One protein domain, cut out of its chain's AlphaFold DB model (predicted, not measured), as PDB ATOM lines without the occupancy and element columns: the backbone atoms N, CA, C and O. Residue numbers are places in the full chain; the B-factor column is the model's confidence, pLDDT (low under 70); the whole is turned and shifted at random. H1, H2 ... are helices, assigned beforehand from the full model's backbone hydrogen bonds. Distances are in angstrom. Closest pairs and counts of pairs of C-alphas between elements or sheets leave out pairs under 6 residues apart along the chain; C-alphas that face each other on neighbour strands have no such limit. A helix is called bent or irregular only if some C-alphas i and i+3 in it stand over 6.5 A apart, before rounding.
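Overview. This is residues 376 to 440 of the 730 residues of a protein of Strongylocentrotus purpuratus (UniProt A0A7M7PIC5). Three helices lie roughly along one direction: H1 and H2 fold back on each other as a helical hairpin, and H3 sits close to both but is shifted lengthwise past them. The long loop of residues 383 to 397 joins the end of H1 to the start of H2, its C-alphas 6 to 13 A from the mean of all C-alphas, and after H3 the last stretch, residues 429 to 440, folds back from the end of that helix, its C-alphas 9 to 16 A from that mean. The printed part has 65 residues, with three named helices in the order H1, H2, H3 along the chain and no named strand; the class is all helix, with 33 residues in the helices. The whole is compact, with a radius of gyration of the C-alphas of 10.8 A, and rounded, with spans of 32 by 25 by 19 A.

Arrangement. H1, residues 376 to 382, and H2, residues 398 to 410, form a helical hairpin. They touch, with 8 pairs of C-alphas within 8 A; the closest C-alphas are those of Phe 382 and Tyr 402, 5.6 A apart. They run opposite ways at a shallow tilt of 30 degrees. H3, residues 416 to 428, is close to H2 but not clearly touching it; their closest C-alphas, those of Cys 405 and Val 418, are 6.1 A apart. H2 and H3 run opposite ways at a shallow tilt of 31 degrees. H1 and H3 are also close but not clearly touching, with the C-alphas of Met 381 and Thr 419 the closest at 7.5 A. They run the same way at a shallow tilt of 16 degrees. In H1 and H2 every pair of O i and N i+4 is within hydrogen-bond range, and in H3 7 of 9 are.

Along the chain. H1 begins at C-alpha 376, at (76.124, -30.693, 35.153), and its first and last C-alphas are 10.1 A apart. H2 measures 18.4 A from C-alpha 398, at (80.728, -39.053, 23.466), to C-alpha 410. H3 measures 17.7 A from first to last C-alpha and ends at C-alpha 428, at (87.325, -28.517, 10.746). H3 is neither bent nor irregular, but only just: C-alphas 418 and 421 are 6.1 A apart.

Size, cuts and confidence. The two C-alphas farthest apart are those of Lys 411 and Gln 430, at 31.7 A. The printed part has no cut. The link from H1 to H2, of 15 residues, is long, and the link from H2 to H3, of 5 residues, is tight. The mean pLDDT of the printed part is 88.6, and no printed residue is under 70.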
ATOM      1  N   GLU A 376      77.337 -30.976  35.918       88.94
ATOM      2  CA  GLU A 376      76.124 -30.693  35.153       88.94
ATOM      3  C   GLU A 376      76.447 -30.100  33.782       88.94
ATOM      4  O   GLU A 376      75.905 -30.563  32.787       88.94
ATOM      5  N   LYS A 377      77.419 -29.181  33.688       89.25
ATOM      6  CA  LYS A 377      77.808 -28.602  32.391       89.25
ATOM      7  C   LYS A 377      78.436 -29.637  31.451       89.25
ATOM      8  O   LYS A 377      78.203 -29.606  30.252       89.25
ATOM      9  N   CYS A 378      79.197 -30.601  31.977       93.19
ATOM     10  CA  CYS A 378      79.710 -31.706  31.157       93.19
ATOM     11  C   CYS A 378      78.572 -32.575  30.603       93.19
ATOM     12  O   CYS A 378      78.645 -33.024  29.462       93.19
ATOM     13  N   ARG A 379      77.522 -32.801  31.402       93.38
ATOM     14  CA  ARG A 379      76.322 -33.521  30.966       93.38
ATOM     15  C   ARG A 379      75.575 -32.739  29.886       93.38
ATOM     16  O   ARG A 379      75.328 -33.308  28.830       93.38
ATOM     17  N   GLU A 380      75.311 -31.457  30.119       92.69
ATOM     18  CA  GLU A 380      74.678 -30.557  29.144       92.69
ATOM     19  C   GLU A 380      75.411 -30.591  27.796       92.69
ATOM     20  O   GLU A 380      74.803 -30.742  26.742       92.69
ATOM     21  N   MET A 381      76.745 -30.539  27.817       92.31
ATOM     22  CA  MET A 381      77.535 -30.450  26.590       92.31
ATOM     23  C   MET A 381      77.662 -31.779  25.831       92.31
ATOM     24  O   MET A 381      77.731 -31.755  24.603       92.31
ATOM     25  N   PHE A 382      77.696 -32.934  26.502       94.38
ATOM     26  CA  PHE A 382      77.989 -34.219  25.838       94.38
ATOM     27  C   PHE A 382      76.835 -35.227  25.815       94.38
ATOM     28  O   PHE A 382      76.871 -36.146  24.994       94.38
ATOM     29  N   LEU A 383      75.837 -35.076  26.689       91.44
ATOM     30  CA  LEU A 383      74.742 -36.038  26.859       91.44
ATOM     31  C   LEU A 383      73.365 -35.477  26.486       91.44
ATOM     32  O   LEU A 383      72.483 -36.270  26.155       91.44
ATOM     33  N   ASP A 384      73.163 -34.158  26.519       89.94
ATOM     34  CA  ASP A 384      71.872 -33.570  26.151       89.94
ATOM     35  C   ASP A 384      71.710 -33.486  24.622       89.94
ATOM     36  O   ASP A 384      72.622 -33.101  23.887       89.94
ATOM     37  N   GLU A 385      70.517 -33.828  24.125       85.62
ATOM     38  CA  GLU A 385      70.212 -33.830  22.685       85.62
ATOM     39  C   GLU A 385      70.239 -32.421  22.069       85.62
ATOM     40  O   GLU A 385      70.597 -32.260  20.901       85.62
ATOM     41  N   ASP A 386      69.917 -31.398  22.861       86.44
ATOM     42  CA  ASP A 386      69.919 -29.990  22.445       86.44
ATOM     43  C   ASP A 386      71.307 -29.327  22.563       86.44
ATOM     44  O   ASP A 386      71.444 -28.120  22.351       86.44
ATOM     45  N   SER A 387      72.349 -30.104  22.880       89.56
ATOM     46  CA  SER A 387      73.723 -29.611  22.982       89.56
ATOM     47  C   SER A 387      74.202 -28.926  21.696       89.56
ATOM     48  O   SER A 387      74.002 -29.415  20.578       89.56
ATOM     49  N   THR A 388      74.970 -27.844  21.853       87.12
ATOM     50  CA  THR A 388      75.686 -27.173  20.752       87.12
ATOM     51  C   THR A 388      76.730 -28.074  20.079       87.12
ATOM     52  O   THR A 388      77.137 -27.806  18.944       87.12
ATOM     53  N   LEU A 389      77.133 -29.166  20.743       91.69
ATOM     54  CA  LEU A 389      78.062 -30.175  20.233       91.69
ATOM     55  C   LEU A 389      77.374 -31.330  19.496       91.69
ATOM     56  O   LEU A 389      78.077 -32.151  18.919       91.69
ATOM     57  N   ASN A 390      76.039 -31.402  19.442       91.25
ATOM     58  CA  ASN A 390      75.329 -32.560  18.880       91.25
ATOM     59  C   ASN A 390      75.840 -32.965  17.479       91.25
ATOM     60  O   ASN A 390      76.105 -34.134  17.198       91.25
ATOM     61  N   ALA A 391      76.110 -31.989  16.605       88.69
ATOM     62  CA  ALA A 391      76.592 -32.284  15.256       88.69
ATOM     63  C   ALA A 391      77.996 -32.940  15.193       88.69
ATOM     64  O   ALA A 391      78.328 -33.489  14.135       88.69
ATOM     65  N   THR A 392      78.795 -32.918  16.273       89.12
ATOM     66  CA  THR A 392      80.086 -33.630  16.373       89.12
ATOM     67  C   THR A 392      79.976 -35.039  16.946       89.12
ATOM     68  O   THR A 392      80.941 -35.786  16.848       89.12
ATOM     69  N   PHE A 393      78.837 -35.455  17.503       87.31
ATOM     70  CA  PHE A 393      78.704 -36.743  18.203       87.31
ATOM     71  C   PHE A 393      78.940 -37.977  17.318       87.31
ATOM     72  O   PHE A 393      79.247 -39.051  17.816       87.31
ATOM     73  N   GLN A 394      78.858 -37.818  15.997       82.38
ATOM     74  CA  GLN A 394      79.228 -38.853  15.025       82.38
ATOM     75  C   GLN A 394      80.746 -38.960  14.774       82.38
ATOM     76  O   GLN A 394      81.192 -39.916  14.148       82.38
ATOM     77  N   ASP A 395      81.509 -37.946  15.183       85.12
ATOM     78  CA  ASP A 395      82.941 -37.784  14.913       85.12
ATOM     79  C   ASP A 395      83.801 -38.011  16.173       85.12
ATOM     80  O   ASP A 395      85.027 -38.064  16.078       85.12
ATOM     81  N   ILE A 396      83.176 -38.131  17.349       89.31
ATOM     82  CA  ILE A 396      83.838 -38.351  18.641       89.31
ATOM     83  C   ILE A 396      83.190 -39.506  19.406       89.31
ATOM     84  O   ILE A 396      82.014 -39.808  19.210       89.31
ATOM     85  N   ASN A 397      83.924 -40.098  20.350       90.06
ATOM     86  CA  ASN A 397      83.320 -40.956  21.363       90.06
ATOM     87  C   ASN A 397      82.746 -40.081  22.492       90.06
ATOM     88  O   ASN A 397      83.483 -39.547  23.323       90.06
ATOM     89  N   GLN A 398      81.423 -39.907  22.497       91.62
ATOM     90  CA  GLN A 398      80.728 -39.053  23.466       91.62
ATOM     91  C   GLN A 398      80.971 -39.476  24.919       91.62
ATOM     92  O   GLN A 398      81.136 -38.619  25.783       91.62
ATOM     93  N   GLU A 399      80.994 -40.783  25.192       91.38
ATOM     94  CA  GLU A 399      81.166 -41.312  26.545       91.38
ATOM     95  C   GLU A 399      82.576 -41.019  27.078       91.38
ATOM     96  O   GLU A 399      82.721 -40.547  28.207       91.38
ATOM     97  N   GLU A 400      83.601 -41.211  26.243       93.56
ATOM     98  CA  GLU A 400      84.994 -40.871  26.568       93.56
ATOM     99  C   GLU A 400      85.142 -39.378  26.884       93.56
ATOM    100  O   GLU A 400      85.664 -39.015  27.938       93.56
ATOM    101  N   PHE A 401      84.614 -38.495  26.027       94.62
ATOM    102  CA  PHE A 401      84.686 -37.047  26.250       94.62
ATOM    103  C   PHE A 401      83.880 -36.579  27.466       94.62
ATOM    104  O   PHE A 401      84.346 -35.708  28.204       94.62
ATOM    105  N   TYR A 402      82.699 -37.152  27.716       95.38
ATOM    106  CA  TYR A 402      81.911 -36.853  28.912       95.38
ATOM    107  C   TYR A 402      82.683 -37.221  30.184       95.38
ATOM    108  O   TYR A 402      82.856 -36.380  31.071       95.38
ATOM    109  N   ASN A 403      83.191 -38.454  30.258       94.62
ATOM    110  CA  ASN A 403      83.948 -38.933  31.412       94.62
ATOM    111  C   ASN A 403      85.218 -38.102  31.628       94.62
ATOM    112  O   ASN A 403      85.500 -37.687  32.757       94.62
ATOM    113  N   PHE A 404      85.927 -37.782  30.543       94.44
ATOM    114  CA  PHE A 404      87.104 -36.923  30.567       94.44
ATOM    115  C   PHE A 404      86.778 -35.504  31.061       94.44
ATOM    116  O   PHE A 404      87.462 -34.983  31.938       94.44
ATOM    117  N   CYS A 405      85.683 -34.896  30.594       94.62
ATOM    118  CA  CYS A 405      85.217 -33.592  31.078       94.62
ATOM    119  C   CYS A 405      84.943 -33.603  32.590       94.62
ATOM    120  O   CYS A 405      85.354 -32.698  33.324       94.62
ATOM    121  N   VAL A 406      84.274 -34.644  33.090       93.56
ATOM    122  CA  VAL A 406      84.010 -34.792  34.528       93.56
ATOM    123  C   VAL A 406      85.314 -34.936  35.317       93.56
ATOM    124  O   VAL A 406      85.434 -34.376  36.409       93.56
ATOM    125  N   GLU A 407      86.302 -35.657  34.789       91.44
ATOM    126  CA  GLU A 407      87.620 -35.772  35.411       91.44
ATOM    127  C   GLU A 407      88.353 -34.422  35.467       91.44
ATOM    128  O   GLU A 407      88.822 -34.022  36.536       91.44
ATOM    129  N   GLU A 408      88.409 -33.691  34.355       90.12
ATOM    130  CA  GLU A 408      89.115 -32.410  34.268       90.12
ATOM    131  C   GLU A 408      88.463 -31.333  35.145       90.12
ATOM    132  O   GLU A 408      89.148 -30.631  35.892       90.12
ATOM    133  N   THR A 409      87.130 -31.273  35.187       89.12
ATOM    134  CA  THR A 409      86.428 -30.344  36.090       89.12
ATOM    135  C   THR A 409      86.655 -30.674  37.569       89.12
ATOM    136  O   THR A 409      86.743 -29.767  38.400       89.12
ATOM    137  N   ARG A 410      86.831 -31.953  37.941       88.06
ATOM    138  CA  ARG A 410      87.228 -32.339  39.313       88.06
ATOM    139  C   ARG A 410      88.631 -31.853  39.677       88.06
ATOM    140  O   ARG A 410      88.866 -31.594  40.860       88.06
ATOM    141  N   LYS A 411      89.518 -31.699  38.687       85.94
ATOM    142  CA  LYS A 411      90.853 -31.085  38.811       85.94
ATOM    143  C   LYS A 411      90.823 -29.553  38.726       85.94
ATOM    144  O   LYS A 411      91.880 -28.936  38.672       85.94
ATOM    145  N   CYS A 412      89.632 -28.947  38.746       85.62
ATOM    146  CA  CYS A 412      89.413 -27.505  38.641       85.62
ATOM    147  C   CYS A 412      89.719 -26.902  37.257       85.62
ATOM    148  O   CYS A 412      89.824 -25.682  37.151       85.62
ATOM    149  N   ASN A 413      89.831 -27.719  36.202       86.31
ATOM    150  CA  ASN A 413      89.955 -27.203  34.840       86.31
ATOM    151  C   ASN A 413      88.565 -26.779  34.315       86.31
ATOM    152  O   ASN A 413      87.589 -27.514  34.517       86.31
ATOM    153  N   PRO A 414      88.431 -25.607  33.666       87.31
ATOM    154  CA  PRO A 414      87.168 -25.169  33.077       87.31
ATOM    155  C   PRO A 414      86.648 -26.150  32.022       87.31
ATOM    156  O   PRO A 414      87.417 -26.653  31.205       87.31
ATOM    157  N   THR A 415      85.328 -26.356  31.957       89.88
ATOM    158  CA  THR A 415      84.687 -27.197  30.922       89.88
ATOM    159  C   THR A 415      85.081 -26.779  29.502       89.88
ATOM    160  O   THR A 415      85.254 -27.623  28.625       89.88
ATOM    161  N   CYS A 416      85.306 -25.483  29.298       87.25
ATOM    162  CA  CYS A 416      85.723 -24.886  28.036       87.25
ATOM    163  C   CYS A 416      87.070 -25.390  27.509       87.25
ATOM    164  O   CYS A 416      87.262 -25.431  26.296       87.25
ATOM    165  N   GLU A 417      87.980 -25.834  28.385       87.62
ATOM    166  CA  GLU A 417      89.241 -26.457  27.959       87.62
ATOM    167  C   GLU A 417      89.012 -27.809  27.261       87.62
ATOM    168  O   GLU A 417      89.842 -28.238  26.463       87.62
ATOM    169  N   VAL A 418      87.870 -28.460  27.517       91.25
ATOM    170  CA  VAL A 418      87.480 -29.739  26.903       91.25
ATOM    171  C   VAL A 418      86.516 -29.532  25.732       91.25
ATOM    172  O   VAL A 418      86.651 -30.191  24.702       91.25
ATOM    173  N   THR A 419      85.560 -28.606  25.837       91.38
ATOM    174  CA  THR A 419      84.529 -28.409  24.802       91.38
ATOM    175  C   THR A 419      85.024 -27.601  23.602       91.38
ATOM    176  O   THR A 419      84.701 -27.962  22.469       91.38
ATOM    177  N   ASN A 420      85.848 -26.563  23.791       89.56
ATOM    178  CA  ASN A 420      86.342 -25.735  22.680       89.56
ATOM    179  C   ASN A 420      87.130 -26.542  21.625       89.56
ATOM    180  O   ASN A 420      86.885 -26.345  20.430       89.56
ATOM    181  N   PRO A 421      88.019 -27.486  22.000       90.94
ATOM    182  CA  PRO A 421      88.660 -28.386  21.038       90.94
ATOM    183  C   PRO A 421      87.670 -29.242  20.234       90.94
ATOM    184  O   PRO A 421      87.869 -29.438  19.036       90.94
ATOM    185  N   VAL A 422      86.570 -29.698  20.844       92.88
ATOM    186  CA  VAL A 422      85.519 -30.470  20.152       92.88
ATOM    187  C   VAL A 422      84.753 -29.596  19.161       92.88
ATOM    188  O   VAL A 422      84.542 -30.007  18.019       92.88
ATOM    189  N   VAL A 423      84.392 -28.365  19.542       90.88
ATOM    190  CA  VAL A 423      83.805 -27.386  18.606       90.88
ATOM    191  C   VAL A 423      84.754 -27.161  17.434       90.88
ATOM    192  O   VAL A 423      84.335 -27.149  16.273       90.88
ATOM    193  N   ARG A 424      86.054 -27.024  17.719       88.62
ATOM    194  CA  ARG A 424      87.066 -26.806  16.690       88.62
ATOM    195  C   ARG A 424      87.175 -27.985  15.727       88.62
ATOM    196  O   ARG A 424      87.210 -27.756  14.517       88.62
ATOM    197  N   LEU A 425      87.191 -29.211  16.246       90.38
ATOM    198  CA  LEU A 425      87.135 -30.433  15.447       90.38
ATOM    199  C   LEU A 425      85.887 -30.447  14.555       90.38
ATOM    200  O   LEU A 425      85.993 -30.654  13.348       90.38
ATOM    201  N   GLY A 426      84.717 -30.126  15.112       89.12
ATOM    202  CA  GLY A 426      83.478 -30.015  14.345       89.12
ATOM    203  C   GLY A 426      83.571 -28.992  13.211       89.12
ATOM    204  O   GLY A 426      83.224 -29.306  12.073       89.12
ATOM    205  N   LYS A 427      84.098 -27.787  13.470       85.25
ATOM    206  CA  LYS A 427      84.306 -26.760  12.429       85.25
ATOM    207  C   LYS A 427      85.289 -27.232  11.343       85.25
ATOM    208  O   LYS A 427      85.046 -26.963  10.165       85.25
ATOM    209  N   ASP A 428      86.367 -27.935  11.703       85.38
ATOM    210  CA  ASP A 428      87.325 -28.517  10.746       85.38
ATOM    211  C   ASP A 428      86.667 -29.580   9.845       85.38
ATOM    212  O   ASP A 428      86.842 -29.577   8.622       85.38
ATOM    213  N   LEU A 429      85.788 -30.397  10.432       83.81
ATOM    214  CA  LEU A 429      84.951 -31.387   9.748       83.81
ATOM    215  C   LEU A 429      83.712 -30.789   9.053       83.81
ATOM    216  O   LEU A 429      82.886 -31.530   8.520       83.81
ATOM    217  N   GLN A 430      83.589 -29.458   9.004       84.81
ATOM    218  CA  GLN A 430      82.473 -28.734   8.377       84.81
ATOM    219  C   GLN A 430      81.102 -29.061   8.994       84.81
ATOM    220  O   GLN A 430      80.075 -29.031   8.314       84.81
ATOM    221  N   ARG A 431      81.075 -29.360  10.294       83.50
ATOM    222  CA  ARG A 431      79.849 -29.485  11.084       83.50
ATOM    223  C   ARG A 431      79.323 -28.105  11.462       83.50
ATOM    224  O   ARG A 431      80.086 -27.162  11.684       83.50
ATOM    225  N   ASN A 432      78.000 -27.995  11.552       84.50
ATOM    226  CA  ASN A 432      77.351 -26.799  12.065       84.50
ATOM    227  C   ASN A 432      77.308 -26.863  13.595       84.50
ATOM    228  O   ASN A 432      76.341 -27.357  14.165       84.50
ATOM    229  N   VAL A 433      78.394 -26.428  14.224       87.94
ATOM    230  CA  VAL A 433      78.563 -26.353  15.681       87.94
ATOM    231  C   VAL A 433      79.022 -24.966  16.052       87.94
ATOM    232  O   VAL A 433      79.773 -24.379  15.282       87.94
ATOM    233  N   ASP A 434      78.623 -24.452  17.205       84.31
ATOM    234  CA  ASP A 434      79.042 -23.135  17.677       84.31
ATOM    235  C   ASP A 434      79.653 -23.237  19.068       84.31
ATOM    236  O   ASP A 434      79.383 -24.174  19.817       84.31
ATOM    237  N   TYR A 435      80.535 -22.289  19.379       84.12
ATOM    238  CA  TYR A 435      81.142 -22.230  20.699       84.12
ATOM    239  C   TYR A 435      80.105 -21.788  21.725       84.12
ATOM    240  O   TYR A 435      79.259 -20.940  21.430       84.12
ATOM    241  N   ASP A 436      80.209 -22.337  22.930       83.62
ATOM    242  CA  ASP A 436      79.404 -21.889  24.055       83.62
ATOM    243  C   ASP A 436      79.820 -20.456  24.445       83.62
ATOM    244  O   ASP A 436      81.005 -20.224  24.708       83.62
ATOM    245  N   PRO A 437      78.892 -19.480  24.472       78.56
ATOM    246  CA  PRO A 437      79.187 -18.122  24.915       78.56
ATOM    247  C   PRO A 437      79.808 -18.035  26.316       78.56
ATOM    248  O   PRO A 437      80.568 -17.103  26.560       78.56
ATOM    249  N   GLU A 438      79.532 -18.990  27.214       80.19
ATOM    250  CA  GLU A 438      80.124 -19.043  28.564       80.19
ATOM    251  C   GLU A 438      81.644 -19.278  28.546       80.19
ATOM    252  O   GLU A 438      82.322 -19.038  29.544       80.19
ATOM    253  N   CYS A 439      82.199 -19.723  27.415       79.56
ATOM    254  CA  CYS A 439      83.618 -20.031  27.267       79.56
ATOM    255  C   CYS A 439      84.512 -18.846  26.914       79.56
ATOM    256  O   CYS A 439      85.697 -19.043  26.631       79.56
ATOM    257  N   PHE A 440      83.974 -17.629  26.928       76.12
ATOM    258  CA  PHE A 440      84.714 -16.428  26.576       76.12
ATOM    259  C   PHE A 440      84.595 -15.372  27.673       76.12
ATOM    260  O   PHE A 440      83.510 -15.114  28.185       76.12
TER     261      PHE A 440